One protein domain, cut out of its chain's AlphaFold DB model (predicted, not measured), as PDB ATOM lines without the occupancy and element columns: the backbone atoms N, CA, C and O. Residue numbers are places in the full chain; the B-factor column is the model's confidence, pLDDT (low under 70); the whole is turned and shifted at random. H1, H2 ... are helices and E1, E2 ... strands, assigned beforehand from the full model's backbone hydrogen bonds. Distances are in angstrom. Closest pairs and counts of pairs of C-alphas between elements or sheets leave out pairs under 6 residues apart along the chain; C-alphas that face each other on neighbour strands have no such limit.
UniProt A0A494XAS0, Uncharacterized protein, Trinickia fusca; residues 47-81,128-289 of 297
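AT A GLANCE: This is residues 47 to 81 and 128 to 289 of the 297 residues of an uncharacterized protein of Trinickia fusca (UniProt A0A494XAS0). A strongly twisted wall of seven strands curls round helix H5 on one face, while H3 lies over the opposite face and H1 crosses H3 steeply. The hairpin E1 E2 makes one end of the long axis; two small hairpins, E5 E6 and E7 E8, make the other, beyond H3. You have 197 printed residues, with five named helices and eleven named strands in the order E1 E2 E3 H1 E4 H2 E5 E6 H3 E7 E8 E9 E10 H4 H5 E11; the class is mixed, with under half of the residues in named elements. The large sheet is mixed, in the order E1 E2 E3 E4 E9 E10 E11. The whole is compact, with a radius of gyration of the C-alphas of 17.0 A, yet elongated, spanning 57 by 32 by 31 A.

IN THESE COORDINATES: Find C-alpha 48 at (-84.133, -80.402, -201.103), where E1 begins, residues 48 to 50; E2, 62 to 64, and E3, 72 to 77, 16.6 A long, follow. After the cut, H1 runs from C-alpha 131 at (-110.613, -94.006, -217.661) to residue 145, 21.2 A. Next come E4, 156 to 161, 15.7 A; H2, 172 to 175; E5, 178 to 181; E6, 187 to 190; H3, 192 to 198, 10.1 A; E7, 204 to 206; and E8, 217 to 220. Look then for E9, 237 to 242, 15.7 A; E10, 250 to 255, 16.4 A; H4, 258 to 264; H5, 266 to 276, 14.9 A; and E11, 280 to 282, ending at C-alpha 282 (-107.835, -86.020, -199.906).

HOW THE PARTS SIT: E1 E2 E3 form a meander, each strand the antiparallel neighbour of the one before: N 49 and O 63 are 2.8 A apart, N 62 and O 73 3.0 A. E3 and E4 are parallel, with N 76 and O 159 at 2.8 A. E10, H4 H5, E11 is a strand-helix-strand unit, two parallel neighbour strands with helices between, its crossover right-handed; N 255 and O 281 are 2.9 A apart. H3, 9.3 A over the sheet, and H5 are on opposite faces. H1 touches H3, at Thr 135 and Ala 192, their closest C-alphas, 5.3 A, at a steep tilt of 54 degrees. H2 touches H3, closest C-alphas Leu 175 and Trp 194, 4.9 A. H4 and H5 only just touch, with 3 pairs of C-alphas within 8 A, and only at the corner, closest C-alphas Met 261 and Leu 269, 6.1 A. The hairpin E5 and E6 has N 181 and O 187 at 2.8 A, and the hairpin E7 and E8 has N 205 and O 219 at 2.8 A; the closest C-alphas of E6 and E7 are those of Val 189 and Gln 206, 5.1 A apart. Every O i to N i+4 pair is within hydrogen-bond range in H1, H3 and H4, and 6 of 7 in H5; H2 is too short for one.

THE WHOLE: The C-alphas of Asn 55 and Gly 213, the two farthest apart, are 58.8 A apart. Residues 82 to 127 are not printed, and C-alphas 81 and 128 stand 19.1 A apart across this cut. Of the links printed whole, E1 to E2 and E8 to E9 are long. The mean pLDDT of the printed part is 86.8; look for low confidence, under 70, at 20 residues, among them 79 to 81 and 164 to 170.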
ATOM      1  N   SER A  47     -86.191 -76.105-200.593       95.31
ATOM      2  CA  SER A  47     -84.850 -76.656-200.797       95.31
ATOM      3  C   SER A  47     -84.817 -78.133-200.426       95.31
ATOM      4  O   SER A  47     -85.200 -78.499-199.316       95.31
ATOM      5  N   LEU A  48     -84.317 -78.969-201.332       95.69
ATOM      6  CA  LEU A  48     -84.133 -80.402-201.103       95.69
ATOM      7  C   LEU A  48     -82.652 -80.738-200.885       95.69
ATOM      8  O   LEU A  48     -81.767 -80.096-201.456       95.69
ATOM      9  N   ASN A  49     -82.385 -81.793-200.121       94.44
ATOM     10  CA  ASN A  49     -81.099 -82.485-200.099       94.44
ATOM     11  C   ASN A  49     -81.294 -83.888-200.683       94.44
ATOM     12  O   ASN A  49     -82.213 -84.600-200.281       94.44
ATOM     13  N   ARG A  50     -80.425 -84.298-201.615       92.62
ATOM     14  CA  ARG A  50     -80.403 -85.681-202.115       92.62
ATOM     15  C   ARG A  50     -79.816 -86.591-201.042       92.62
ATOM     16  O   ARG A  50     -78.749 -86.282-200.505       92.62
ATOM     17  N   ILE A  51     -80.481 -87.702-200.757       89.56
ATOM     18  CA  ILE A  51     -79.972 -88.713-199.833       89.56
ATOM     19  C   ILE A  51     -79.055 -89.657-200.626       89.56
ATOM     20  O   ILE A  51     -79.462 -90.175-201.664       89.56
ATOM     21  N   PRO A  52     -77.794 -89.860-200.208       84.94
ATOM     22  CA  PRO A  52     -76.900 -90.779-200.899       84.94
ATOM     23  C   PRO A  52     -77.416 -92.218-200.838       84.94
ATOM     24  O   PRO A  52     -77.768 -92.712-199.768       84.94
ATOM     25  N   GLU A  53     -77.372 -92.912-201.971       81.25
ATOM     26  CA  GLU A  53     -77.633 -94.346-202.023       81.25
ATOM     27  C   GLU A  53     -76.512 -95.102-201.304       81.25
ATOM     28  O   GLU A  53     -75.328 -94.952-201.618       81.25
ATOM     29  N   VAL A  54     -76.884 -95.932-200.332       79.56
ATOM     30  CA  VAL A  54     -75.954 -96.802-199.610       79.56
ATOM     31  C   VAL A  54     -76.336 -98.248-199.885       79.56
ATOM     32  O   VAL A  54     -77.479 -98.650-199.677       79.56
ATOM     33  N   ASN A  55     -75.369 -99.054-200.334       76.12
ATOM     34  CA  ASN A  55     -75.598-100.466-200.640       76.12
ATOM     35  C   ASN A  55     -76.271-101.197-199.468       76.12
ATOM     36  O   ASN A  55     -75.751-101.227-198.353       76.12
ATOM     37  N   GLY A  56     -77.419-101.818-199.747       73.44
ATOM     38  CA  GLY A  56     -78.189-102.590-198.769       73.44
ATOM     39  C   GLY A  56     -79.128-101.768-197.879       73.44
ATOM     40  O   GLY A  56     -79.892-102.368-197.126       73.44
ATOM     41  N   VAL A  57     -79.130-100.436-197.984       78.81
ATOM     42  CA  VAL A  57     -80.050 -99.559-197.249       78.81
ATOM     43  C   VAL A  57     -81.025 -98.923-198.232       78.81
ATOM     44  O   VAL A  57     -80.628 -98.251-199.177       78.81
ATOM     45  N   LYS A  58     -82.322 -99.143-198.013       81.81
ATOM     46  CA  LYS A  58     -83.374 -98.483-198.786       81.81
ATOM     47  C   LYS A  58     -83.684 -97.144-198.132       81.81
ATOM     48  O   LYS A  58     -84.204 -97.126-197.020       81.81
ATOM     49  N   THR A  59     -83.367 -96.057-198.816       85.44
ATOM     50  CA  THR A  59     -83.670 -94.690-198.382       85.44
ATOM     51  C   THR A  59     -84.563 -93.999-199.407       85.44
ATOM     52  O   THR A  59     -84.522 -94.395-200.572       85.44
ATOM     53  N   PRO A  60     -85.337 -92.983-198.991       88.94
ATOM     54  CA  PRO A  60     -85.941 -92.031-199.915       88.94
ATOM     55  C   PRO A  60     -84.889 -91.332-200.789       88.94
ATOM     56  O   PRO A  60     -83.733 -91.219-200.372       88.94
ATOM     57  N   ASP A  61     -85.297 -90.792-201.936       91.38
ATOM     58  CA  ASP A  61     -84.415 -90.021-202.828       91.38
ATOM     59  C   ASP A  61     -84.034 -88.641-202.247       91.38
ATOM     60  O   ASP A  61     -82.881 -88.201-202.345       91.38
ATOM     61  N   PHE A  62     -84.985 -87.954-201.601       94.62
ATOM     62  CA  PHE A  62     -84.792 -86.599-201.070       94.62
ATOM     63  C   PHE A  62     -85.287 -86.418-199.632       94.62
ATOM     64  O   PHE A  62     -86.271 -87.026-199.213       94.62
ATOM     65  N   GLU A  63     -84.659 -85.482-198.916       94.94
ATOM     66  CA  GLU A  63     -85.188 -84.845-197.699       94.94
ATOM     67  C   GLU A  63     -85.400 -83.337-197.925       94.94
ATOM     68  O   GLU A  63     -84.635 -82.702-198.659       94.94
ATOM     69  N   SER A  64     -86.405 -82.733-197.280       94.94
ATOM     70  CA  SER A  64     -86.506 -81.263-197.218       94.94
ATOM     71  C   SER A  64     -85.419 -80.700-196.301       94.94
ATOM     72  O   SER A  64     -85.210 -81.183-195.188       94.94
ATOM     73  N   ALA A  65     -84.748 -79.635-196.739       93.19
ATOM     74  CA  ALA A  65     -83.754 -78.940-195.929       93.19
ATOM     75  C   ALA A  65     -84.390 -78.190-194.744       93.19
ATOM     76  O   ALA A  65     -83.776 -78.102-193.680       93.19
ATOM     77  N   ALA A  66     -85.608 -77.661-194.914       92.00
ATOM     78  CA  ALA A  66     -86.323 -76.921-193.872       92.00
ATOM     79  C   ALA A  66     -86.985 -77.853-192.842       92.00
ATOM     80  O   ALA A  66     -87.014 -77.534-191.656       92.00
ATOM     81  N   ALA A  67     -87.443 -79.030-193.279       89.00
ATOM     82  CA  ALA A  67     -88.036 -80.071-192.437       89.00
ATOM     83  C   ALA A  67     -87.126 -81.312-192.355       89.00
ATOM     84  O   ALA A  67     -87.551 -82.455-192.549       89.00
ATOM     85  N   ARG A  68     -85.835 -81.077-192.086       87.56
ATOM     86  CA  ARG A  68     -84.810 -82.126-192.085       87.56
ATOM     87  C   ARG A  68     -85.128 -83.226-191.075       87.56
ATOM     88  O   ARG A  68     -85.427 -82.945-189.916       87.56
ATOM     89  N   GLY A  69     -85.029 -84.480-191.513       86.62
ATOM     90  CA  GLY A  69     -85.364 -85.640-190.685       86.62
ATOM     91  C   GLY A  69     -86.868 -85.901-190.534       86.62
ATOM     92  O   GLY A  69     -87.225 -86.871-189.874       86.62
ATOM     93  N   LYS A  70     -87.732 -85.060-191.122       90.69
ATOM     94  CA  LYS A  70     -89.194 -85.141-190.979       90.69
ATOM     95  C   LYS A  70     -89.961 -85.211-192.292       90.69
ATOM     96  O   LYS A  70     -91.107 -85.625-192.271       90.69
ATOM     97  N   LEU A  71     -89.401 -84.743-193.405       94.25
ATOM     98  CA  LEU A  71     -90.082 -84.735-194.699       94.25
ATOM     99  C   LEU A  71     -89.176 -85.332-195.760       94.25
ATOM    100  O   LEU A  71     -88.083 -84.818-196.016       94.25
ATOM    101  N   PHE A  72     -89.676 -86.391-196.389       95.12
ATOM    102  CA  PHE A  72     -88.956 -87.161-197.388       95.12
ATOM    103  C   PHE A  72     -89.783 -87.343-198.654       95.12
ATOM    104  O   PHE A  72     -91.013 -87.423-198.605       95.12
ATOM    105  N   PHE A  73     -89.095 -87.464-199.784       95.56
ATOM    106  CA  PHE A  73     -89.708 -87.704-201.084       95.56
ATOM    107  C   PHE A  73     -89.018 -88.873-201.778       95.56
ATOM    108  O   PHE A  73     -87.796 -88.881-201.909       95.56
ATOM    109  N   GLU A  74     -89.815 -89.832-202.236       95.06
ATOM    110  CA  GLU A  74     -89.381 -90.927-203.102       95.06
ATOM    111  C   GLU A  74     -89.936 -90.675-204.503       95.06
ATOM    112  O   GLU A  74     -91.153 -90.689-204.691       95.06
ATOM    113  N   VAL A  75     -89.071 -90.438-205.486       93.75
ATOM    114  CA  VAL A  75     -89.457 -90.099-206.857       93.75
ATOM    115  C   VAL A  75     -89.452 -91.337-207.735       93.75
ATOM    116  O   VAL A  75     -88.530 -92.152-207.721       93.75
ATOM    117  N   LYS A  76     -90.502 -91.492-208.536       91.56
ATOM    118  CA  LYS A  76     -90.632 -92.561-209.522       91.56
ATOM    119  C   LYS A  76     -91.145 -91.979-210.824       91.56
ATOM    120  O   LYS A  76     -92.257 -91.452-210.879       91.56
ATOM    121  N   THR A  77     -90.339 -92.083-211.874       85.88
ATOM    122  CA  THR A  77     -90.775 -91.728-213.226       85.88
ATOM    123  C   THR A  77     -91.520 -92.903-213.828       85.88
ATOM    124  O   THR A  77     -90.938 -93.954-214.086       85.88
ATOM    125  N   LEU A  78     -92.821 -92.736-214.058       76.06
ATOM    126  CA  LEU A  78     -93.602 -93.767-214.726       76.06
ATOM    127  C   LEU A  78     -93.383 -93.645-216.239       76.06
ATOM    128  O   LEU A  78     -93.833 -92.685-216.859       76.06
ATOM    129  N   SER A  79     -92.677 -94.608-216.832       66.25
ATOM    130  CA  SER A  79     -92.434 -94.678-218.278       66.25
ATOM    131  C   SER A  79     -93.466 -95.567-218.993       66.25
ATOM    132  O   SER A  79     -94.113 -96.425-218.383       66.25
ATOM    133  N   VAL A  80     -93.641 -95.337-220.300       49.44
ATOM    134  CA  VAL A  80     -94.622 -96.012-221.179       49.44
ATOM    135  C   VAL A  80     -94.316 -97.500-221.360       49.44
ATOM    136  O   VAL A  80     -95.225 -98.327-221.347       49.44
ATOM    137  N   ALA A  81     -93.044 -97.873-221.438       46.16
ATOM    138  CA  ALA A  81     -92.661 -99.265-221.605       46.16
ATOM    139  C   ALA A  81     -92.857-100.058-220.305       46.16
ATOM    140  O   ALA A  81     -92.531 -99.607-219.203       46.16
ATOM    141  N   GLU A 128    -108.863 -93.219-227.821       51.16
ATOM    142  CA  GLU A 128    -109.887 -92.918-226.809       51.16
ATOM    143  C   GLU A 128    -109.682 -93.842-225.603       51.16
ATOM    144  O   GLU A 128    -110.346 -94.870-225.464       51.16
ATOM    145  N   THR A 129    -108.694 -93.541-224.758       60.69
ATOM    146  CA  THR A 129    -108.360 -94.449-223.657       60.69
ATOM    147  C   THR A 129    -109.447 -94.435-222.573       60.69
ATOM    148  O   THR A 129    -109.722 -93.372-222.010       60.69
ATOM    149  N   PRO A 130    -110.030 -95.596-222.223       71.56
ATOM    150  CA  PRO A 130    -111.004 -95.696-221.141       71.56
ATOM    151  C   PRO A 130    -110.385 -95.289-219.782       71.56
ATOM    152  O   PRO A 130    -109.243 -95.649-219.470       71.56
ATOM    153  N   ILE A 131    -111.109 -94.524-218.954       78.75
ATOM    154  CA  ILE A 131    -110.613 -94.006-217.661       78.75
ATOM    155  C   ILE A 131    -110.249 -95.159-216.715       78.75
ATOM    156  O   ILE A 131    -109.291 -95.062-215.940       78.75
ATOM    157  N   LEU A 132    -110.984 -96.269-216.789       83.31
ATOM    158  CA  LEU A 132    -110.744 -97.491-216.030       83.31
ATOM    159  C   LEU A 132    -109.387 -98.100-216.382       83.31
ATOM    160  O   LEU A 132    -108.653 -98.509-215.479       83.31
ATOM    161  N   ASP A 133    -109.029 -98.131-217.666       78.94
ATOM    162  CA  ASP A 133    -107.756 -98.687-218.126       78.94
ATOM    163  C   ASP A 133    -106.582 -97.820-217.671       78.94
ATOM    164  O   ASP A 133    -105.636 -98.348-217.077       78.94
ATOM    165  N   VAL A 134    -106.679 -96.491-217.834       77.62
ATOM    166  CA  VAL A 134    -105.674 -95.553-217.296       77.62
ATOM    167  C   VAL A 134    -105.489 -95.775-215.802       77.62
ATOM    168  O   VAL A 134    -104.366 -95.962-215.331       77.62
ATOM    169  N   THR A 135    -106.589 -95.788-215.049       84.12
ATOM    170  CA  THR A 135    -106.564 -95.924-213.590       84.12
ATOM    171  C   THR A 135    -105.907 -97.240-213.178       84.12
ATOM    172  O   THR A 135    -105.022 -97.254-212.323       84.12
ATOM    173  N   ASN A 136    -106.271 -98.352-213.820       85.31
ATOM    174  CA  ASN A 136    -105.696 -99.663-213.526       85.31
ATOM    175  C   ASN A 136    -104.198 -99.740-213.848       85.31
ATOM    176  O   ASN A 136    -103.452-100.347-213.075       85.31
ATOM    177  N   VAL A 137    -103.752 -99.149-214.961       81.12
ATOM    178  CA  VAL A 137    -102.328 -99.120-215.334       81.12
ATOM    179  C   VAL A 137    -101.532 -98.242-214.376       81.12
ATOM    180  O   VAL A 137    -100.455 -98.647-213.938       81.12
ATOM    181  N   LEU A 138    -102.059 -97.073-214.002       83.75
ATOM    182  CA  LEU A 138    -101.417 -96.190-213.031       83.75
ATOM    183  C   LEU A 138    -101.266 -96.869-211.666       83.75
ATOM    184  O   LEU A 138    -100.178 -96.826-211.090       83.75
ATOM    185  N   ILE A 139    -102.314 -97.547-211.176       88.38
ATOM    186  CA  ILE A 139    -102.250 -98.314-209.923       88.38
ATOM    187  C   ILE A 139    -101.156 -99.383-210.010       88.38
ATOM    188  O   ILE A 139    -100.317 -99.457-209.117       88.38
ATOM    189  N   GLU A 140    -101.115-100.186-211.077       86.69
ATOM    190  CA  GLU A 140    -100.087-101.228-211.230       86.69
ATOM    191  C   GLU A 140     -98.676-100.665-211.275       86.69
ATOM    192  O   GLU A 140     -97.800-101.116-210.535       86.69
ATOM    193  N   LYS A 141     -98.455 -99.649-212.111       82.69
ATOM    194  CA  LYS A 141     -97.140 -99.031-212.244       82.69
ATOM    195  C   LYS A 141     -96.692 -98.415-210.921       82.69
ATOM    196  O   LYS A 141     -95.531 -98.571-210.558       82.69
ATOM    197  N   ALA A 142     -97.585 -97.780-210.161       86.81
ATOM    198  CA  ALA A 142     -97.239 -97.276-208.835       86.81
ATOM    199  C   ALA A 142     -96.905 -98.406-207.853       86.81
ATOM    200  O   ALA A 142     -95.856 -98.350-207.216       86.81
ATOM    201  N   ARG A 143     -97.726 -99.462-207.774       89.50
ATOM    202  CA  ARG A 143     -97.484-100.621-206.891       89.50
ATOM    203  C   ARG A 143     -96.127-101.274-207.147       89.50
ATOM    204  O   ARG A 143     -95.388-101.533-206.204       89.50
ATOM    205  N   GLN A 144     -95.760-101.474-208.412       83.25
ATOM    206  CA  GLN A 144     -94.469-102.059-208.804       83.25
ATOM    207  C   GLN A 144     -93.262-101.197-208.399       83.25
ATOM    208  O   GLN A 144     -92.157-101.709-208.216       83.25
ATOM    209  N   ASN A 145     -93.470 -99.889-208.257       81.06
ATOM    210  CA  ASN A 145     -92.426 -98.925-207.932       81.06
ATOM    211  C   ASN A 145     -92.289 -98.649-206.426       81.06
ATOM    212  O   ASN A 145     -91.259 -98.128-206.000       81.06
ATOM    213  N   ILE A 146     -93.279 -99.022-205.612       84.12
ATOM    214  CA  ILE A 146     -93.235 -98.868-204.156       84.12
ATOM    215  C   ILE A 146     -92.540-100.092-203.554       84.12
ATOM    216  O   ILE A 146     -93.126-101.169-203.446       84.12
ATOM    217  N   LYS A 147     -91.275 -99.950-203.137       78.69
ATOM    218  CA  LYS A 147     -90.546-101.044-202.475       78.69
ATOM    219  C   LYS A 147     -90.615-100.893-200.950       78.69
ATOM    220  O   LYS A 147     -90.266 -99.830-200.424       78.69
ATOM    221  N   PRO A 148     -90.931-101.972-200.204       67.75
ATOM    222  CA  PRO A 148     -90.897-101.953-198.743       67.75
ATOM    223  C   PRO A 148     -89.527-101.502-198.223       67.75
ATOM    224  O   PRO A 148     -88.500-102.015-198.681       67.75
ATOM    225  N   GLY A 149     -89.515-100.552-197.285       68.25
ATOM    226  CA  GLY A 149     -88.309 -99.976-196.673       68.25
ATOM    227  C   GLY A 149     -87.975 -98.549-197.124       68.25
ATOM    228  O   GLY A 149     -87.498 -97.780-196.301       68.25
ATOM    229  N   GLN A 150     -88.306 -98.152-198.361       71.69
ATOM    230  CA  GLN A 150     -88.064 -96.774-198.847       71.69
ATOM    231  C   GLN A 150     -88.956 -95.730-198.154       71.69
ATOM    232  O   GLN A 150     -88.665 -94.543-198.157       71.69
ATOM    233  N   PHE A 151     -90.020 -96.191-197.505       75.06
ATOM    234  CA  PHE A 151     -90.998 -95.377-196.788       75.06
ATOM    235  C   PHE A 151     -91.017 -95.691-195.285       75.06
ATOM    236  O   PHE A 151     -91.994 -95.417-194.601       75.06
ATOM    237  N   ALA A 152     -89.973 -96.347-194.766       64.25
ATOM    238  CA  ALA A 152     -89.890 -96.668-193.340       64.25
ATOM    239  C   ALA A 152     -89.667 -95.419-192.469       64.25
ATOM    240  O   ALA A 152     -89.914 -95.463-191.265       64.25
ATOM    241  N   THR A 153     -89.198 -94.327-193.072       68.00
ATOM    242  CA  THR A 153     -89.017 -93.040-192.409       68.00
ATOM    243  C   THR A 153     -90.354 -92.321-192.250       68.00
ATOM    244  O   THR A 153     -91.227 -92.407-193.113       68.00
ATOM    245  N   GLU A 154     -90.523 -91.613-191.134       69.12
ATOM    246  CA  GLU A 154     -91.732 -90.832-190.889       69.12
ATOM    247  C   GLU A 154     -91.933 -89.790-192.000       69.12
ATOM    248  O   GLU A 154     -91.001 -89.096-192.402       69.12
ATOM    249  N   SER A 155     -93.168 -89.703-192.498       85.00
ATOM    250  CA  SER A 155     -93.614 -88.683-193.453       85.00
ATOM    251  C   SER A 155     -92.928 -88.672-194.825       85.00
ATOM    252  O   SER A 155     -92.621 -87.618-195.389       85.00
ATOM    253  N   THR A 156     -92.771 -89.862-195.414       92.00
ATOM    254  CA  THR A 156     -92.377 -90.012-196.821       92.00
ATOM    255  C   THR A 156     -93.573 -89.884-197.772       92.00
ATOM    256  O   THR A 156     -94.585 -90.585-197.648       92.00
ATOM    257  N   PHE A 157     -93.420 -89.019-198.772       95.69
ATOM    258  CA  PHE A 157     -94.343 -88.858-199.891       95.69
ATOM    259  C   PHE A 157     -93.844 -89.603-201.129       95.69
ATOM    260  O   PHE A 157     -92.663 -89.547-201.470       95.69
ATOM    261  N   LEU A 158     -94.764 -90.269-201.826       95.62
ATOM    262  CA  LEU A 158     -94.488 -90.840-203.141       95.62
ATOM    263  C   LEU A 158     -94.649 -89.744-204.193       95.62
ATOM    264  O   LEU A 158     -95.727 -89.176-204.321       95.62
ATOM    265  N   VAL A 159     -93.613 -89.473-204.973       96.31
ATOM    266  CA  VAL A 159     -93.668 -88.553-206.106       96.31
ATOM    267  C   VAL A 159     -93.721 -89.374-207.386       96.31
ATOM    268  O   VAL A 159     -92.761 -90.043-207.754       96.31
ATOM    269  N   LEU A 160     -94.847 -89.316-208.081       93.38
ATOM    270  CA  LEU A 160     -95.022 -89.918-209.392       93.38
ATOM    271  C   LEU A 160     -94.800 -88.859-210.455       93.38
ATOM    272  O   LEU A 160     -95.599 -87.937-210.627       93.38
ATOM    273  N   ASN A 161     -93.699 -88.998-211.179       89.62
ATOM    274  CA  ASN A 161     -93.454 -88.175-212.338       89.62
ATOM    275  C   ASN A 161     -94.190 -88.769-213.549       89.62
ATOM    276  O   ASN A 161     -93.876 -89.871-214.005       89.62
ATOM    277  N   LEU A 162     -95.192 -88.026-214.029       84.38
ATOM    278  CA  LEU A 162     -96.068 -88.398-215.138       84.38
ATOM    279  C   LEU A 162     -95.707 -87.662-216.436       84.38
ATOM    280  O   LEU A 162     -96.493 -87.667-217.376       84.38
ATOM    281  N   SER A 163     -94.521 -87.049-216.535       73.25
ATOM    282  CA  SER A 163     -94.068 -86.328-217.736       73.25
ATOM    283  C   SER A 163     -94.086 -87.183-219.009       73.25
ATOM    284  O   SER A 163     -94.151 -86.636-220.107       73.25
ATOM    285  N   MET A 164     -94.015 -88.510-218.873       68.50
ATOM    286  CA  MET A 164     -94.028 -89.467-219.985       68.50
ATOM    287  C   MET A 164     -95.376 -90.182-220.166       68.50
ATOM    288  O   MET A 164     -95.502 -90.994-221.077       68.50
ATOM    289  N   LEU A 165     -96.381 -89.900-219.328       69.75
ATOM    290  CA  LEU A 165     -97.715 -90.496-219.416       69.75
ATOM    291  C   LEU A 165     -98.764 -89.395-219.637       69.75
ATOM    292  O   LEU A 165     -98.998 -88.589-218.735       69.75
ATOM    293  N   PRO A 166     -99.419 -89.345-220.809       63.88
ATOM    294  CA  PRO A 166    -100.460 -88.360-221.056       63.88
ATOM    295  C   PRO A 166    -101.660 -88.653-220.157       63.88
ATOM    296  O   PRO A 166    -102.225 -89.735-220.224       63.88
ATOM    297  N   LEU A 167    -102.059 -87.699-219.317       66.81
ATOM    298  CA  LEU A 167    -103.261 -87.850-218.503       66.81
ATOM    299  C   LEU A 167    -104.525 -87.606-219.344       66.81
ATOM    300  O   LEU A 167    -104.525 -86.670-220.151       66.81
ATOM    301  N   PRO A 168    -105.598 -88.398-219.144       56.97
ATOM    302  CA  PRO A 168    -106.902 -88.092-219.718       56.97
ATOM    303  C   PRO A 168    -107.366 -86.767-219.117       56.97
ATOM    304  O   PRO A 168    -107.559 -86.688-217.915       56.97
ATOM    305  N   ASP A 169    -107.469 -85.728-219.944       59.59
ATOM    306  CA  ASP A 169    -107.814 -84.358-219.554       59.59
ATOM    307  C   ASP A 169    -106.897 -83.743-218.481       59.59
ATOM    308  O   ASP A 169    -106.982 -84.013-217.288       59.59
ATOM    309  N   GLY A 170    -106.004 -82.848-218.911       55.88
ATOM    310  CA  GLY A 170    -104.969 -82.231-218.071       55.88
ATOM    311  C   GLY A 170    -105.450 -81.201-217.038       55.88
ATOM    312  O   GLY A 170    -104.735 -80.227-216.807       55.88
ATOM    313  N   ASP A 171    -106.626 -81.384-216.437       74.75
ATOM    314  CA  ASP A 171    -107.179 -80.507-215.401       74.75
ATOM    315  C   ASP A 171    -107.172 -81.177-214.013       74.75
ATOM    316  O   ASP A 171    -107.183 -82.395-213.838       74.75
ATOM    317  N   THR A 172    -107.198 -80.334-212.993       84.62
ATOM    318  CA  THR A 172    -107.303 -80.638-211.569       84.62
ATOM    319  C   THR A 172    -108.566 -81.411-211.171       84.62
ATOM    320  O   THR A 172    -108.609 -81.961-210.068       84.62
ATOM    321  N   GLY A 173    -109.559 -81.543-212.061       87.44
ATOM    322  CA  GLY A 173    -110.691 -82.462-211.893       87.44
ATOM    323  C   GLY A 173    -110.254 -83.905-211.613       87.44
ATOM    324  O   GLY A 173    -110.889 -84.595-210.816       87.44
ATOM    325  N   LEU A 174    -109.097 -84.323-212.141       89.19
ATOM    326  CA  LEU A 174    -108.509 -85.643-211.888       89.19
ATOM    327  C   LEU A 174    -108.213 -85.936-210.411       89.19
ATOM    328  O   LEU A 174    -108.133 -87.105-210.027       89.19
ATOM    329  N   LEU A 175    -108.063 -84.899-209.585       94.31
ATOM    330  CA  LEU A 175    -107.845 -85.008-208.141       94.31
ATOM    331  C   LEU A 175    -109.144 -85.146-207.340       94.31
ATOM    332  O   LEU A 175    -109.093 -85.152-206.111       94.31
ATOM    333  N   ARG A 176    -110.309 -85.226-207.986       94.38
ATOM    334  CA  ARG A 176    -111.617 -85.340-207.327       94.38
ATOM    335  C   ARG A 176    -112.222 -86.729-207.537       94.38
ATOM    336  O   ARG A 176    -111.981 -87.331-208.580       94.38
ATOM    337  N   PRO A 177    -113.062 -87.234-206.615       94.69
ATOM    338  CA  PRO A 177    -113.755 -88.508-206.821       94.69
ATOM    339  C   PRO A 177    -114.638 -88.476-208.076       94.69
ATOM    340  O   PRO A 177    -114.698 -89.441-208.836       94.69
ATOM    341  N   SER A 178    -115.288 -87.337-208.318       91.69
ATOM    342  CA  SER A 178    -115.968 -87.021-209.570       91.69
ATOM    343  C   SER A 178    -115.968 -85.511-209.813       91.69
ATOM    344  O   SER A 178    -115.873 -84.717-208.871       91.69
ATOM    345  N   TYR A 179    -116.070 -85.106-211.073       88.56
ATOM    346  CA  TYR A 179    -116.169 -83.707-211.477       88.56
ATOM    347  C   TYR A 179    -117.102 -83.557-212.687       88.56
ATOM    348  O   TYR A 179    -117.245 -84.498-213.468       88.56
ATOM    349  N   PRO A 180    -117.781 -82.406-212.829       84.94
ATOM    350  CA  PRO A 180    -118.604 -82.152-214.001       84.94
ATOM    351  C   PRO A 180    -117.714 -81.937-215.226       84.94
ATOM    352  O   PRO A 180    -116.809 -81.102-215.201       84.94
ATOM    353  N   ASP A 181    -118.022 -82.645-216.299       79.12
ATOM    354  CA  ASP A 181    -117.518 -82.381-217.634       79.12
ATOM    355  C   ASP A 181    -118.647 -81.771-218.460       79.12
ATOM    356  O   ASP A 181    -119.692 -82.390-218.644       79.12
ATOM    357  N   ASN A 182    -118.463 -80.528-218.903       72.38
ATOM    358  CA  ASN A 182    -119.480 -79.755-219.622       72.38
ATOM    359  C   ASN A 182    -119.221 -79.730-221.138       72.38
ATOM    360  O   ASN A 182    -119.545 -78.736-221.794       72.38
ATOM    361  N   ARG A 183    -118.584 -80.776-221.673       70.25
ATOM    362  CA  ARG A 183    -118.393 -80.996-223.111       70.25
ATOM    363  C   ARG A 183    -119.706 -81.397-223.800       70.25
ATOM    364  O   ARG A 183    -120.772 -80.892-223.444       70.25
ATOM    365  N   GLU A 184    -119.630 -82.197-224.859       68.19
ATOM    366  CA  GLU A 184    -120.733 -82.459-225.784       68.19
ATOM    367  C   GLU A 184    -121.941 -83.071-225.066       68.19
ATOM    368  O   GLU A 184    -123.084 -82.675-225.320       68.19
ATOM    369  N   PHE A 185    -121.684 -83.940-224.084       74.81
ATOM    370  CA  PHE A 185    -122.692 -84.502-223.194       74.81
ATOM    371  C   PHE A 185    -122.373 -84.173-221.730       74.81
ATOM    372  O   PHE A 185    -121.639 -84.923-221.085       74.81
ATOM    373  N   PRO A 186    -122.958 -83.095-221.166       79.88
ATOM    374  CA  PRO A 186    -122.727 -82.717-219.779       79.88
ATOM    375  C   PRO A 186    -122.975 -83.881-218.814       79.88
ATOM    376  O   PRO A 186    -124.112 -84.332-218.648       79.88
ATOM    377  N   THR A 187    -121.914 -84.375-218.180       83.31
ATOM    378  CA  THR A 187    -121.966 -85.538-217.290       83.31
ATOM    379  C   THR A 187    -120.952 -85.422-216.157       83.31
ATOM    380  O   THR A 187    -120.060 -84.576-216.178       83.31
ATOM    381  N   CYS A 188    -121.079 -86.276-215.145       87.62
ATOM    382  CA  CYS A 188    -120.034 -86.437-214.142       87.62
ATOM    383  C   CYS A 188    -119.016 -87.470-214.627       87.62
ATOM    384  O   CYS A 188    -119.382 -88.585-214.998       87.62
ATOM    385  N   VAL A 189    -117.742 -87.098-214.572       88.44
ATOM    386  CA  VAL A 189    -116.607 -87.953-214.919       88.44
ATOM    387  C   VAL A 189    -115.819 -88.278-213.655       88.44
ATOM    388  O   VAL A 189    -115.721 -87.465-212.733       88.44
ATOM    389  N   THR A 190    -115.280 -89.490-213.583       91.62
ATOM    390  CA  THR A 190    -114.447 -89.946-212.471       91.62
ATOM    391  C   THR A 190    -113.018 -89.409-212.588       91.62
ATOM    392  O   THR A 190    -112.393 -89.515-213.640       91.62
ATOM    393  N   GLY A 191    -112.454 -88.882-211.496       91.56
ATOM    394  CA  GLY A 191    -111.055 -88.448-211.474       91.56
ATOM    395  C   GLY A 191    -110.086 -89.624-211.355       91.56
ATOM    396  O   GLY A 191    -110.013 -90.282-210.315       91.56
ATOM    397  N   ALA A 192    -109.313 -89.876-212.416       90.38
ATOM    398  CA  ALA A 192    -108.412 -91.029-212.494       90.38
ATOM    399  C   ALA A 192    -107.340 -91.044-211.384       90.38
ATOM    400  O   ALA A 192    -107.064 -92.094-210.806       90.38
ATOM    401  N   LEU A 193    -106.761 -89.885-211.036       93.06
ATOM    402  CA  LEU A 193    -105.741 -89.800-209.981       93.06
ATOM    403  C   LEU A 193    -106.347 -90.015-208.591       93.06
ATOM    404  O   LEU A 193    -105.748 -90.694-207.757       93.06
ATOM    405  N   TRP A 194    -107.555 -89.496-208.349       96.25
ATOM    406  CA  TRP A 194    -108.270 -89.752-207.101       96.25
ATOM    407  C   TRP A 194    -108.591 -91.238-206.936       96.25
ATOM    408  O   TRP A 194    -108.324 -91.802-205.877       96.25
ATOM    409  N   MET A 195    -109.078 -91.905-207.988       95.62
ATOM    410  CA  MET A 195    -109.345 -93.349-207.949       95.62
ATOM    411  C   MET A 195    -108.076 -94.177-207.784       95.62
ATOM    412  O   MET A 195    -108.072 -95.153-207.037       95.62
ATOM    413  N   MET A 196    -106.978 -93.766-208.414       94.56
ATOM    414  CA  MET A 196    -105.674 -94.388-208.215       94.56
ATOM    415  C   MET A 196    -105.218 -94.320-206.749       94.56
ATOM    416  O   MET A 196    -104.608 -95.265-206.244       94.56
ATOM    417  N   ALA A 197    -105.496 -93.217-206.055       97.12
ATOM    418  CA  ALA A 197    -105.122 -93.052-204.658       97.12
ATOM    419  C   ALA A 197    -106.109 -93.734-203.700       97.12
ATOM    420  O   ALA A 197    -105.682 -94.500-202.846       97.12
ATOM    421  N   PHE A 198    -107.412 -93.495-203.835       97.88
ATOM    422  CA  PHE A 198    -108.406 -93.848-202.813       97.88
ATOM    423  C   PHE A 198    -109.450 -94.868-203.258       97.88
ATOM    424  O   PHE A 198    -110.241 -95.330-202.428       97.88
ATOM    425  N   GLY A 199    -109.461 -95.232-204.540       96.56
ATOM    426  CA  GLY A 199    -110.434 -96.152-205.109       96.56
ATOM    427  C   GLY A 199    -110.468 -97.492-204.377       96.56
ATOM    428  O   GLY A 199    -109.476 -97.952-203.813       96.56
ATOM    429  N   LYS A 200    -111.635 -98.131-204.369       96.19
ATOM    430  CA  LYS A 200    -111.828 -99.466-203.798       96.19
ATOM    431  C   LYS A 200    -112.405-100.398-204.861       96.19
ATOM    432  O   LYS A 200    -113.147 -99.922-205.726       96.19
ATOM    433  N   PRO A 201    -112.108-101.707-204.794       95.38
ATOM    434  CA  PRO A 201    -112.738-102.673-205.679       95.38
ATOM    435  C   PRO A 201    -114.271-102.554-205.652       95.38
ATOM    436  O   PRO A 201    -114.858-102.386-204.581       95.38
ATOM    437  N   GLY A 202    -114.905-102.619-206.822       95.38
ATOM    438  CA  GLY A 202    -116.353-102.475-207.007       95.38
ATOM    439  C   GLY A 202    -116.856-101.033-207.150       95.38
ATOM    440  O   GLY A 202    -118.039-100.824-207.404       95.38
ATOM    441  N   MET A 203    -116.000-100.014-207.004       95.94
ATOM    442  CA  MET A 203    -116.410 -98.638-207.306       95.94
ATOM    443  C   MET A 203    -116.600 -98.442-208.814       95.94
ATOM    444  O   MET A 203    -115.755 -98.851-209.606       95.94
ATOM    445  N   LEU A 204    -117.683 -97.772-209.209       94.88
ATOM    446  CA  LEU A 204    -117.992 -97.503-210.613       94.88
ATOM    447  C   LEU A 204    -117.104 -96.384-211.173       94.88
ATOM    448  O   LEU A 204    -116.942 -95.343-210.537       94.88
ATOM    449  N   ILE A 205    -116.584 -96.587-212.383       91.75
ATOM    450  CA  ILE A 205    -115.899 -95.564-213.178       91.75
ATOM    451  C   ILE A 205    -116.889 -94.965-214.173       91.75
ATOM    452  O   ILE A 205    -117.522 -95.687-214.949       91.75
ATOM    453  N   GLN A 206    -117.032 -93.643-214.127       90.94
ATOM    454  CA  GLN A 206    -117.925 -92.866-214.978       90.94
ATOM    455  C   GLN A 206    -117.126 -92.044-215.989       90.94
ATOM    456  O   GLN A 206    -116.122 -91.424-215.631       90.94
ATOM    457  N   ARG A 207    -117.606 -91.999-217.234       85.25
ATOM    458  CA  ARG A 207    -117.048 -91.183-218.318       85.25
ATOM    459  C   ARG A 207    -118.140 -90.525-219.161       85.25
ATOM    460  O   ARG A 207    -119.318 -90.872-219.039       85.25
ATOM    461  N   GLU A 208    -117.731 -89.615-220.044       82.50
ATOM    462  CA  GLU A 208    -118.609 -89.069-221.082       82.50
ATOM    463  C   GLU A 208    -119.197 -90.202-221.944       82.50
ATOM    464  O   GLU A 208    -118.463 -91.104-222.369       82.50
ATOM    465  N   PRO A 209    -120.526 -90.229-222.166       81.75
ATOM    466  CA  PRO A 209    -121.122 -91.211-223.054       81.75
ATOM    467  C   PRO A 209    -120.715 -90.916-224.501       81.75
ATOM    468  O   PRO A 209    -120.762 -89.776-224.942       81.75
ATOM    469  N   GLU A 210    -120.399 -91.956-225.274       77.19
ATOM    470  CA  GLU A 210    -120.028 -91.794-226.694       77.19
ATOM    471  C   GLU A 210    -121.165 -91.209-227.552       77.19
ATOM    472  O   GLU A 210    -120.921 -90.624-228.602       77.19
ATOM    473  N   PHE A 211    -122.422 -91.413-227.145       80.88
ATOM    474  CA  PHE A 211    -123.597 -90.865-227.820       80.88
ATOM    475  C   PHE A 211    -124.805 -90.788-226.883       80.88
ATOM    476  O   PHE A 211    -124.910 -91.518-225.889       80.88
ATOM    477  N   ALA A 212    -125.768 -89.937-227.243       80.75
ATOM    478  CA  ALA A 212    -127.009 -89.756-226.500       80.75
ATOM    479  C   ALA A 212    -127.760 -91.087-226.299       80.75
ATOM    480  O   ALA A 212    -128.104 -91.783-227.254       80.75
ATOM    481  N   GLY A 213    -128.042 -91.429-225.039       83.00
ATOM    482  CA  GLY A 213    -128.736 -92.662-224.657       83.00
ATOM    483  C   GLY A 213    -127.821 -93.839-224.304       83.00
ATOM    484  O   GLY A 213    -128.320 -94.837-223.783       83.00
ATOM    485  N   LYS A 214    -126.499 -93.738-224.517       85.12
ATOM    486  CA  LYS A 214    -125.530 -94.710-223.985       85.12
ATOM    487  C   LYS A 214    -125.266 -94.450-222.499       85.12
ATOM    488  O   LYS A 214    -125.263 -93.310-222.040       85.12
ATOM    489  N   GLY A 215    -125.049 -95.521-221.735       86.50
ATOM    490  CA  GLY A 215    -124.681 -95.425-220.323       86.50
ATOM    491  C   GLY A 215    -123.302 -94.784-220.126       86.50
ATOM    492  O   GLY A 215    -122.404 -94.979-220.938       86.50
ATOM    493  N   CYS A 216    -123.143 -94.046-219.028       88.19
ATOM    494  CA  CYS A 216    -121.889 -93.373-218.657       88.19
ATOM    495  C   CYS A 216    -120.953 -94.253-217.811       88.19
ATOM    496  O   CYS A 216    -119.834 -93.848-217.513       88.19
ATOM    497  N   ILE A 217    -121.413 -95.431-217.372       91.50
ATOM    498  CA  ILE A 217    -120.602 -96.364-216.583       91.50
ATOM    499  C   ILE A 217    -119.712 -97.147-217.541       91.50
ATOM    500  O   ILE A 217    -120.202 -97.872-218.404       91.50
ATOM    501  N   GLU A 218    -118.410 -97.000-217.355       88.31
ATOM    502  CA  GLU A 218    -117.391 -97.717-218.110       88.31
ATOM    503  C   GLU A 218    -117.157 -99.121-217.542       88.31
ATOM    504  O   GLU A 218    -117.024-100.091-218.284       88.31
ATOM    505  N   GLY A 219    -117.167 -99.236-216.213       91.69
ATOM    506  CA  GLY A 219    -116.994-100.493-215.499       91.69
ATOM    507  C   GLY A 219    -116.749-100.284-214.009       91.69
ATOM    508  O   GLY A 219    -116.949 -99.192-213.477       91.69
ATOM    509  N   GLU A 220    -116.307-101.346-213.342       94.88
ATOM    510  CA  GLU A 220    -115.947-101.336-211.925       94.88
ATOM    511  C   GLU A 220    -114.429-101.383-211.757       94.88
ATOM    512  O   GLU A 220    -113.725-102.139-212.431       94.88
ATOM    513  N   LEU A 221    -113.917-100.592-210.818       94.00
ATOM    514  CA  LEU A 221    -112.530-100.665-210.397       94.00
ATOM    515  C   LEU A 221    -112.267-102.034-209.764       94.00
ATOM    516  O   LEU A 221    -113.012-102.486-208.897       94.00
ATOM    517  N   VAL A 222    -111.184-102.689-210.169       89.69
ATOM    518  CA  VAL A 222    -110.825-104.032-209.683       89.69
ATOM    519  C   VAL A 222    -109.730-104.011-208.616       89.69
ATOM    520  O   VAL A 222    -109.554-104.987-207.891       89.69
ATOM    521  N   LYS A 223    -108.989-102.904-208.505       89.62
ATOM    522  CA  LYS A 223    -107.823-102.764-207.622       89.62
ATOM    523  C   LYS A 223    -108.074-101.735-206.534       89.62
ATOM    524  O   LYS A 223    -108.819-100.782-206.726       89.62
ATOM    525  N   CYS A 224    -107.425-101.926-205.390       94.81
ATOM    526  CA  CYS A 224    -107.422-100.924-204.332       94.81
ATOM    527  C   CYS A 224    -106.451 -99.789-204.690       94.81
ATOM    528  O   CYS A 224    -105.343-100.033-205.181       94.81
ATOM    529  N   GLY A 225    -106.858 -98.552-204.438       95.88
ATOM    530  CA  GLY A 225    -106.000 -97.388-204.574       95.88
ATOM    531  C   GLY A 225    -104.869 -97.409-203.545       95.88
ATOM    532  O   GLY A 225    -105.009 -97.962-202.456       95.88
ATOM    533  N   ILE A 226    -103.736 -96.799-203.885       95.44
ATOM    534  CA  ILE A 226    -102.498 -96.858-203.088       95.44
ATOM    535  C   ILE A 226    -102.700 -96.331-201.656       95.44
ATOM    536  O   ILE A 226    -102.221 -96.921-200.690       95.44
ATOM    537  N   LEU A 227    -103.426 -95.224-201.504       95.69
ATOM    538  CA  LEU A 227    -103.714 -94.593-200.216       95.69
ATOM    539  C   LEU A 227    -104.893 -95.229-199.462       95.69
ATOM    540  O   LEU A 227    -105.112 -94.897-198.302       95.69
ATOM    541  N   SER A 228    -105.620 -96.158-200.082       95.06
ATOM    542  CA  SER A 228    -106.657 -96.973-199.427       95.06
ATOM    543  C   SER A 228    -106.168 -98.373-199.047       95.06
ATOM    544  O   SER A 228    -106.859 -99.077-198.317       95.06
ATOM    545  N   ASP A 229    -105.003 -98.787-199.544       93.81
ATOM    546  CA  ASP A 229    -104.424-100.104-199.291       93.81
ATOM    547  C   ASP A 229    -103.535-100.082-198.033       93.81
ATOM    548  O   ASP A 229    -102.630 -99.246-197.898       93.81
ATOM    549  N   ASP A 230    -103.793-101.011-197.108       90.31
ATOM    550  CA  ASP A 230    -103.053-101.148-195.848       90.31
ATOM    551  C   ASP A 230    -101.591-101.555-196.077       90.31
ATOM    552  O   ASP A 230    -100.725-101.234-195.254       90.31
ATOM    553  N   GLU A 231    -101.288-102.212-197.205       89.56
ATOM    554  CA  GLU A 231     -99.919-102.566-197.596       89.56
ATOM    555  C   GLU A 231     -99.026-101.323-197.729       89.56
ATOM    556  O   GLU A 231     -97.835-101.372-197.413       89.56
ATOM    557  N   TYR A 232     -99.608-100.185-198.121       90.75
ATOM    558  CA  TYR A 232     -98.898 -98.931-198.373       90.75
ATOM    559  C   TYR A 232     -99.175 -97.859-197.314       90.75
ATOM    560  O   TYR A 232     -98.956 -96.673-197.571       90.75
ATOM    561  N   LYS A 233     -99.632 -98.237-196.108       89.62
ATOM    562  CA  LYS A 233    -100.004 -97.307-195.014       89.62
ATOM    563  C   LYS A 233     -98.930 -96.280-194.625       89.62
ATOM    564  O   LYS A 233     -99.236 -95.259-194.021       89.62
ATOM    565  N   TYR A 234     -97.675 -96.560-194.959       87.44
ATOM    566  CA  TYR A 234     -96.523 -95.692-194.730       87.44
ATOM    567  C   TYR A 234     -96.418 -94.518-195.720       87.44
ATOM    568  O   TYR A 234     -95.728 -93.545-195.437       87.44
ATOM    569  N   VAL A 235     -97.108 -94.572-196.865       92.56
ATOM    570  CA  VAL A 235     -97.159 -93.467-197.831       92.56
ATOM    571  C   VAL A 235     -98.128 -92.405-197.309       92.56
ATOM    572  O   VAL A 235     -99.333 -92.661-197.235       92.56
ATOM    573  N   LYS A 236     -97.629 -91.212-196.956       93.88
ATOM    574  CA  LYS A 236     -98.470 -90.118-196.419       93.88
ATOM    575  C   LYS A 236     -99.291 -89.387-197.474       93.88
ATOM    576  O   LYS A 236    -100.355 -88.844-197.185       93.88
ATOM    577  N   GLY A 237     -98.826 -89.412-198.710       96.00
ATOM    578  CA  GLY A 237     -99.527 -88.840-199.842       96.00
ATOM    579  C   GLY A 237     -98.785 -89.123-201.133       96.00
ATOM    580  O   GLY A 237     -97.644 -89.596-201.123       96.00
ATOM    581  N   ILE A 238     -99.457 -88.832-202.237       97.56
ATOM    582  CA  ILE A 238     -98.901 -88.956-203.579       97.56
ATOM    583  C   ILE A 238     -98.828 -87.565-204.185       97.56
ATOM    584  O   ILE A 238     -99.836 -86.863-204.231       97.56
ATOM    585  N   LEU A 239     -97.643 -87.183-204.643       97.88
ATOM    586  CA  LEU A 239     -97.400 -85.986-205.429       97.88
ATOM    587  C   LEU A 239     -97.281 -86.397-206.894       97.88
ATOM    588  O   LEU A 239     -96.557 -87.332-207.217       97.88
ATOM    589  N   PHE A 240     -97.962 -85.696-207.786       94.56
ATOM    590  CA  PHE A 240     -97.937 -85.960-209.219       94.56
ATOM    591  C   PHE A 240     -97.252 -84.801-209.925       94.56
ATOM    592  O   PHE A 240     -97.756 -83.680-209.887       94.56
ATOM    593  N   VAL A 241     -96.124 -85.061-210.585       92.94
ATOM    594  CA  VAL A 241     -95.536 -84.086-211.510       92.94
ATOM    595  C   VAL A 241     -96.258 -84.221-212.841       92.94
ATOM    596  O   VAL A 241     -96.154 -85.257-213.501       92.94
ATOM    597  N   VAL A 242     -97.007 -83.186-213.217       87.69
ATOM    598  CA  VAL A 242     -97.876 -83.185-214.398       87.69
ATOM    599  C   VAL A 242     -97.490 -82.088-215.385       87.69
ATOM    600  O   VAL A 242     -96.974 -81.035-215.004       87.69
ATOM    601  N   HIS A 243     -97.782 -82.331-216.663       80.81
ATOM    602  CA  HIS A 243     -97.546 -81.401-217.770       80.81
ATOM    603  C   HIS A 243     -98.866 -81.078-218.479       80.81
ATOM    604  O   HIS A 243     -99.180 -81.696-219.500       80.81
ATOM    605  N   PRO A 244     -99.668 -80.132-217.961       71.69
ATOM    606  CA  PRO A 244    -100.854 -79.679-218.675       71.69
ATOM    607  C   PRO A 244    -100.445 -79.080-220.026       71.69
ATOM    608  O   PRO A 244     -99.509 -78.287-220.094       71.69
ATOM    609  N   MET A 245    -101.157 -79.406-221.109       62.06
ATOM    610  CA  MET A 245    -100.751 -79.024-222.474       62.06
ATOM    611  C   MET A 245    -100.563 -77.515-222.708       62.06
ATOM    612  O   MET A 245     -99.858 -77.121-223.634       62.06
ATOM    613  N   ARG A 246    -101.226 -76.661-221.919       66.31
ATOM    614  CA  ARG A 246    -101.236 -75.197-222.101       66.31
ATOM    615  C   ARG A 246    -100.620 -74.431-220.935       66.31
ATOM    616  O   ARG A 246    -100.647 -73.203-220.940       66.31
ATOM    617  N   GLU A 247    -100.080 -75.128-219.942       72.94
ATOM    618  CA  GLU A 247     -99.530 -74.504-218.743       72.94
ATOM    619  C   GLU A 247     -98.111 -74.991-218.465       72.94
ATOM    620  O   GLU A 247     -97.628 -75.963-219.040       72.94
ATOM    621  N   ARG A 248     -97.420 -74.288-217.564       82.50
ATOM    622  CA  ARG A 248     -96.150 -74.784-217.033       82.50
ATOM    623  C   ARG A 248     -96.375 -76.083-216.250       82.50
ATOM    624  O   ARG A 248     -97.465 -76.247-215.697       82.50
ATOM    625  N   PRO A 249     -95.358 -76.958-216.155       87.75
ATOM    626  CA  PRO A 249     -95.424 -78.130-215.297       87.75
ATOM    627  C   PRO A 249     -95.751 -77.736-213.858       87.75
ATOM    628  O   PRO A 249     -95.356 -76.665-213.388       87.75
ATOM    629  N   ARG A 250     -96.505 -78.587-213.169       90.94
ATOM    630  CA  ARG A 250     -96.921 -78.360-211.780       90.94
ATOM    631  C   ARG A 250     -96.877 -79.657-211.000       90.94
ATOM    632  O   ARG A 250     -96.875 -80.743-211.576       90.94
ATOM    633  N   VAL A 251     -96.893 -79.514-209.681       95.44
ATOM    634  CA  VAL A 251     -97.078 -80.633-208.767       95.44
ATOM    635  C   VAL A 251     -98.498 -80.593-208.221       95.44
ATOM    636  O   VAL A 251     -98.965 -79.562-207.735       95.44
ATOM    637  N   TRP A 252     -99.191 -81.714-208.337       95.88
ATOM    638  CA  TRP A 252    -100.490 -81.955-207.718       95.88
ATOM    639  C   TRP A 252    -100.338 -82.927-206.553       95.88
ATOM    640  O   TRP A 252     -99.361 -83.667-206.524       95.88
ATOM    641  N   ALA A 253    -101.278 -82.967-205.610       97.62
ATOM    642  CA  ALA A 253    -101.185 -83.890-204.481       97.62
ATOM    643  C   ALA A 253    -102.503 -84.534-204.061       97.62
ATOM    644  O   ALA A 253    -103.574 -83.938-204.130       97.62
ATOM    645  N   LEU A 254    -102.394 -85.754-203.547       98.25
ATOM    646  CA  LEU A 254    -103.443 -86.426-202.794       98.25
ATOM    647  C   LEU A 254    -102.882 -86.856-201.441       98.25
ATOM    648  O   LEU A 254    -101.925 -87.628-201.374       98.25
ATOM    649  N   PHE A 255    -103.473 -86.345-200.367       97.69
ATOM    650  CA  PHE A 255    -103.062 -86.622-198.995       97.69
ATOM    651  C   PHE A 255    -103.873 -87.772-198.411       97.69
ATOM    652  O   PHE A 255    -105.098 -87.782-198.526       97.69
ATOM    653  N   ARG A 256    -103.202 -88.729-197.759       95.56
ATOM    654  CA  ARG A 256    -103.883 -89.836-197.071       95.56
ATOM    655  C   ARG A 256    -104.780 -89.299-195.957       95.56
ATOM    656  O   ARG A 256    -105.971 -89.601-195.931       95.56
ATOM    657  N   ASP A 257    -104.188 -88.483-195.096       93.12
ATOM    658  CA  ASP A 257    -104.827 -87.859-193.943       93.12
ATOM    659  C   ASP A 257    -104.304 -86.423-193.829       93.12
ATOM    660  O   ASP A 257    -103.194 -86.186-193.350       93.12
ATOM    661  N   PHE A 258    -105.041 -85.482-194.424       95.38
ATOM    662  CA  PHE A 258    -104.638 -84.073-194.442       95.38
ATOM    663  C   PHE A 258    -104.790 -83.468-193.047       95.38
ATOM    664  O   PHE A 258    -103.947 -82.692-192.609       95.38
ATOM    665  N   GLU A 259    -105.859 -83.856-192.364       94.50
ATOM    666  CA  GLU A 259    -106.229 -83.422-191.030       94.50
ATOM    667  C   GLU A 259    -105.150 -83.806-190.005       94.50
ATOM    668  O   GLU A 259    -104.643 -82.928-189.309       94.50
ATOM    669  N   ASP A 260    -104.699 -85.067-189.989       92.56
ATOM    670  CA  ASP A 260    -103.586 -85.527-189.140       92.56
ATOM    671  C   ASP A 260    -102.302 -84.726-189.385       92.56
ATOM    672  O   ASP A 260    -101.648 -84.285-188.439       92.56
ATOM    673  N   MET A 261    -101.939 -84.484-190.649       92.12
ATOM    674  CA  MET A 261    -100.745 -83.690-190.955       92.12
ATOM    675  C   MET A 261    -100.892 -82.233-190.536       92.12
ATOM    676  O   MET A 261     -99.936 -81.658-190.028       92.12
ATOM    677  N   ASN A 262    -102.067 -81.637-190.725       94.31
ATOM    678  CA  ASN A 262    -102.327 -80.262-190.319       94.31
ATOM    679  C   ASN A 262    -102.223 -80.090-188.798       94.31
ATOM    680  O   ASN A 262    -101.665 -79.102-188.325       94.31
ATOM    681  N   ASP A 263    -102.725 -81.064-188.043       94.50
ATOM    682  CA  ASP A 263    -102.797 -80.973-186.589       94.50
ATOM    683  C   ASP A 263    -101.476 -81.387-185.916       94.50
ATOM    684  O   ASP A 263    -101.053 -80.757-184.945       94.50
ATOM    685  N   ASN A 264    -100.793 -82.410-186.443       92.62
ATOM    686  CA  ASN A 264     -99.618 -83.017-185.804       92.62
ATOM    687  C   ASN A 264     -98.281 -82.669-186.480       92.62
ATOM    688  O   ASN A 264     -97.233 -82.728-185.830       92.62
ATOM    689  N   HIS A 265     -98.291 -82.288-187.760       92.75
ATOM    690  CA  HIS A 265     -97.086 -82.011-188.553       92.75
ATOM    691  C   HIS A 265     -97.224 -80.758-189.450       92.75
ATOM    692  O   HIS A 265     -96.930 -80.828-190.649       92.75
ATOM    693  N   PRO A 266     -97.652 -79.598-188.910       94.00
ATOM    694  CA  PRO A 266     -97.932 -78.410-189.719       94.00
ATOM    695  C   PRO A 266     -96.698 -77.887-190.468       94.00
ATOM    696  O   PRO A 266     -96.823 -77.386-191.579       94.00
ATOM    697  N   ASP A 267     -95.493 -78.062-189.914       93.19
ATOM    698  CA  ASP A 267     -94.232 -77.696-190.572       93.19
ATOM    699  C   ASP A 267     -93.954 -78.538-191.826       93.19
ATOM    700  O   ASP A 267     -93.480 -78.020-192.837       93.19
ATOM    701  N   VAL A 268     -94.277 -79.832-191.776       94.38
ATOM    702  CA  VAL A 268     -94.191 -80.734-192.931       94.38
ATOM    703  C   VAL A 268     -95.238 -80.357-193.975       94.38
ATOM    704  O   VAL A 268     -94.924 -80.277-195.164       94.38
ATOM    705  N   LEU A 269     -96.474 -80.108-193.536       95.75
ATOM    706  CA  LEU A 269     -97.570 -79.756-194.428       95.75
ATOM    707  C   LEU A 269     -97.301 -78.438-195.163       95.75
ATOM    708  O   LEU A 269     -97.486 -78.380-196.377       95.75
ATOM    709  N   ASP A 270     -96.809 -77.415-194.462       96.06
ATOM    710  CA  ASP A 270     -96.467 -76.112-195.039       96.06
ATOM    711  C   ASP A 270     -95.438 -76.237-196.171       96.06
ATOM    712  O   ASP A 270     -95.590 -75.615-197.225       96.06
ATOM    713  N   GLU A 271     -94.406 -77.065-195.992       96.12
ATOM    714  CA  GLU A 271     -93.404 -77.319-197.031       96.12
ATOM    715  C   GLU A 271     -94.018 -77.994-198.263       96.12
ATOM    716  O   GLU A 271     -93.752 -77.577-199.390       96.12
ATOM    717  N   VAL A 272     -94.883 -78.994-198.078       97.00
ATOM    718  CA  VAL A 272     -95.547 -79.660-199.209       97.00
ATOM    719  C   VAL A 272     -96.514 -78.704-199.915       97.00
ATOM    720  O   VAL A 272     -96.529 -78.644-201.147       97.00
ATOM    721  N   LEU A 273     -97.274 -77.901-199.162       97.44
ATOM    722  CA  LEU A 273     -98.215 -76.913-199.697       97.44
ATOM    723  C   LEU A 273     -97.533 -75.792-200.485       97.44
ATOM    724  O   LEU A 273     -98.135 -75.287-201.432       97.44
ATOM    725  N   LYS A 274     -96.277 -75.434-200.184       97.62
ATOM    726  CA  LYS A 274     -95.497 -74.526-201.047       97.62
ATOM    727  C   LYS A 274     -95.323 -75.097-202.454       97.62
ATOM    728  O   LYS A 274     -95.495 -74.366-203.424       97.62
ATOM    729  N   VAL A 275     -95.037 -76.398-202.563       96.94
ATOM    730  CA  VAL A 275     -94.812 -77.081-203.847       96.94
ATOM    731  C   VAL A 275     -96.115 -77.261-204.629       96.94
ATOM    732  O   VAL A 275     -96.159 -77.002-205.831       96.94
ATOM    733  N   VAL A 276     -97.188 -77.700-203.964       96.50
ATOM    734  CA  VAL A 276     -98.447 -78.074-204.647       96.50
ATOM    735  C   VAL A 276     -99.429 -76.905-204.779       96.50
ATOM    736  O   VAL A 276    -100.358 -76.936-205.595       96.50
ATOM    737  N   GLY A 277     -99.240 -75.856-203.976       94.75
ATOM    738  CA  GLY A 277    -100.139 -74.716-203.876       94.75
ATOM    739  C   GLY A 277    -101.563 -75.152-203.538       94.75
ATOM    740  O   GLY A 277    -101.831 -75.748-202.499       94.75
ATOM    741  N   LYS A 278    -102.497 -74.851-204.443       94.38
ATOM    742  CA  LYS A 278    -103.923 -75.199-204.312       94.38
ATOM    743  C   LYS A 278    -104.295 -76.527-204.973       94.38
ATOM    744  O   LYS A 278    -105.448 -76.936-204.886       94.38
ATOM    745  N   ASN A 279    -103.356 -77.186-205.649       94.50
ATOM    746  CA  ASN A 279    -103.635 -78.360-206.473       94.50
ATOM    747  C   ASN A 279    -103.547 -79.644-205.648       94.50
ATOM    748  O   ASN A 279    -102.722 -80.515-205.917       94.50
ATOM    749  N   TRP A 280    -104.360 -79.747-204.606       97.12
ATOM    750  CA  TRP A 280    -104.361 -80.918-203.743       97.12
ATOM    751  C   TRP A 280    -105.767 -81.382-203.403       97.12
ATOM    752  O   TRP A 280    -106.721 -80.625-203.559       97.12
ATOM    753  N   ASN A 281    -105.896 -82.616-202.925       97.69
ATOM    754  CA  ASN A 281    -107.124 -83.115-202.319       97.69
ATOM    755  C   ASN A 281    -106.849 -84.255-201.326       97.69
ATOM    756  O   ASN A 281    -105.697 -84.622-201.096       97.69
ATOM    757  N   ASN A 282    -107.902 -84.829-200.751       97.50
ATOM    758  CA  ASN A 282    -107.835 -86.020-199.906       97.50
ATOM    759  C   ASN A 282    -109.037 -86.954-200.166       97.50
ATOM    760  O   ASN A 282    -109.847 -86.738-201.076       97.50
ATOM    761  N   HIS A 283    -109.150 -88.010-199.363       96.44
ATOM    762  CA  HIS A 283    -110.206 -89.014-199.493       96.44
ATOM    763  C   HIS A 283    -111.623 -88.479-199.198       96.44
ATOM    764  O   HIS A 283    -112.602 -89.121-199.573       96.44
ATOM    765  N   THR A 284    -111.754 -87.315-198.554       95.88
ATOM    766  CA  THR A 284    -113.040 -86.664-198.242       95.88
ATOM    767  C   THR A 284    -113.400 -85.521-199.203       95.88
ATOM    768  O   THR A 284    -114.399 -84.843-198.981       95.88
ATOM    769  N   ASP A 285    -112.634 -85.319-200.286       95.12
ATOM    770  CA  ASP A 285    -112.799 -84.212-201.253       95.12
ATOM    771  C   ASP A 285    -112.721 -82.812-200.596       95.12
ATOM    772  O   ASP A 285    -113.351 -81.861-201.065       95.12
ATOM    773  N   MET A 286    -111.949 -82.652-199.508       95.19
ATOM    774  CA  MET A 286    -111.909 -81.406-198.719       95.19
ATOM    775  C   MET A 286    -111.525 -80.164-199.523       95.19
ATOM    776  O   MET A 286    -112.002 -79.067-199.229       95.19
ATOM    777  N   ASN A 287    -110.667 -80.316-200.531       95.44
ATOM    778  CA  ASN A 287    -110.211 -79.203-201.360       95.44
ATOM    779  C   ASN A 287    -110.855 -79.201-202.758       95.44
ATOM    780  O   ASN A 287    -110.549 -78.344-203.588       95.44
ATOM    781  N   GLY A 288    -111.826 -80.087-203.013       91.75
ATOM    782  CA  GLY A 288    -112.539 -80.182-204.292       91.75
ATOM    783  C   GLY A 288    -113.182 -78.870-204.753       91.75
ATOM    784  O   GLY A 288    -113.242 -78.578-205.949       91.75
ATOM    785  N   TRP A 289    -113.596 -78.020-203.811       89.56
ATOM    786  CA  TRP A 289    -114.170 -76.700-204.093       89.56
ATOM    787  C   TRP A 289    -113.172 -75.702-204.710       89.56
ATOM    788  O   TRP A 289    -113.604 -74.753-205.374       89.56
TER     789      TRP A 289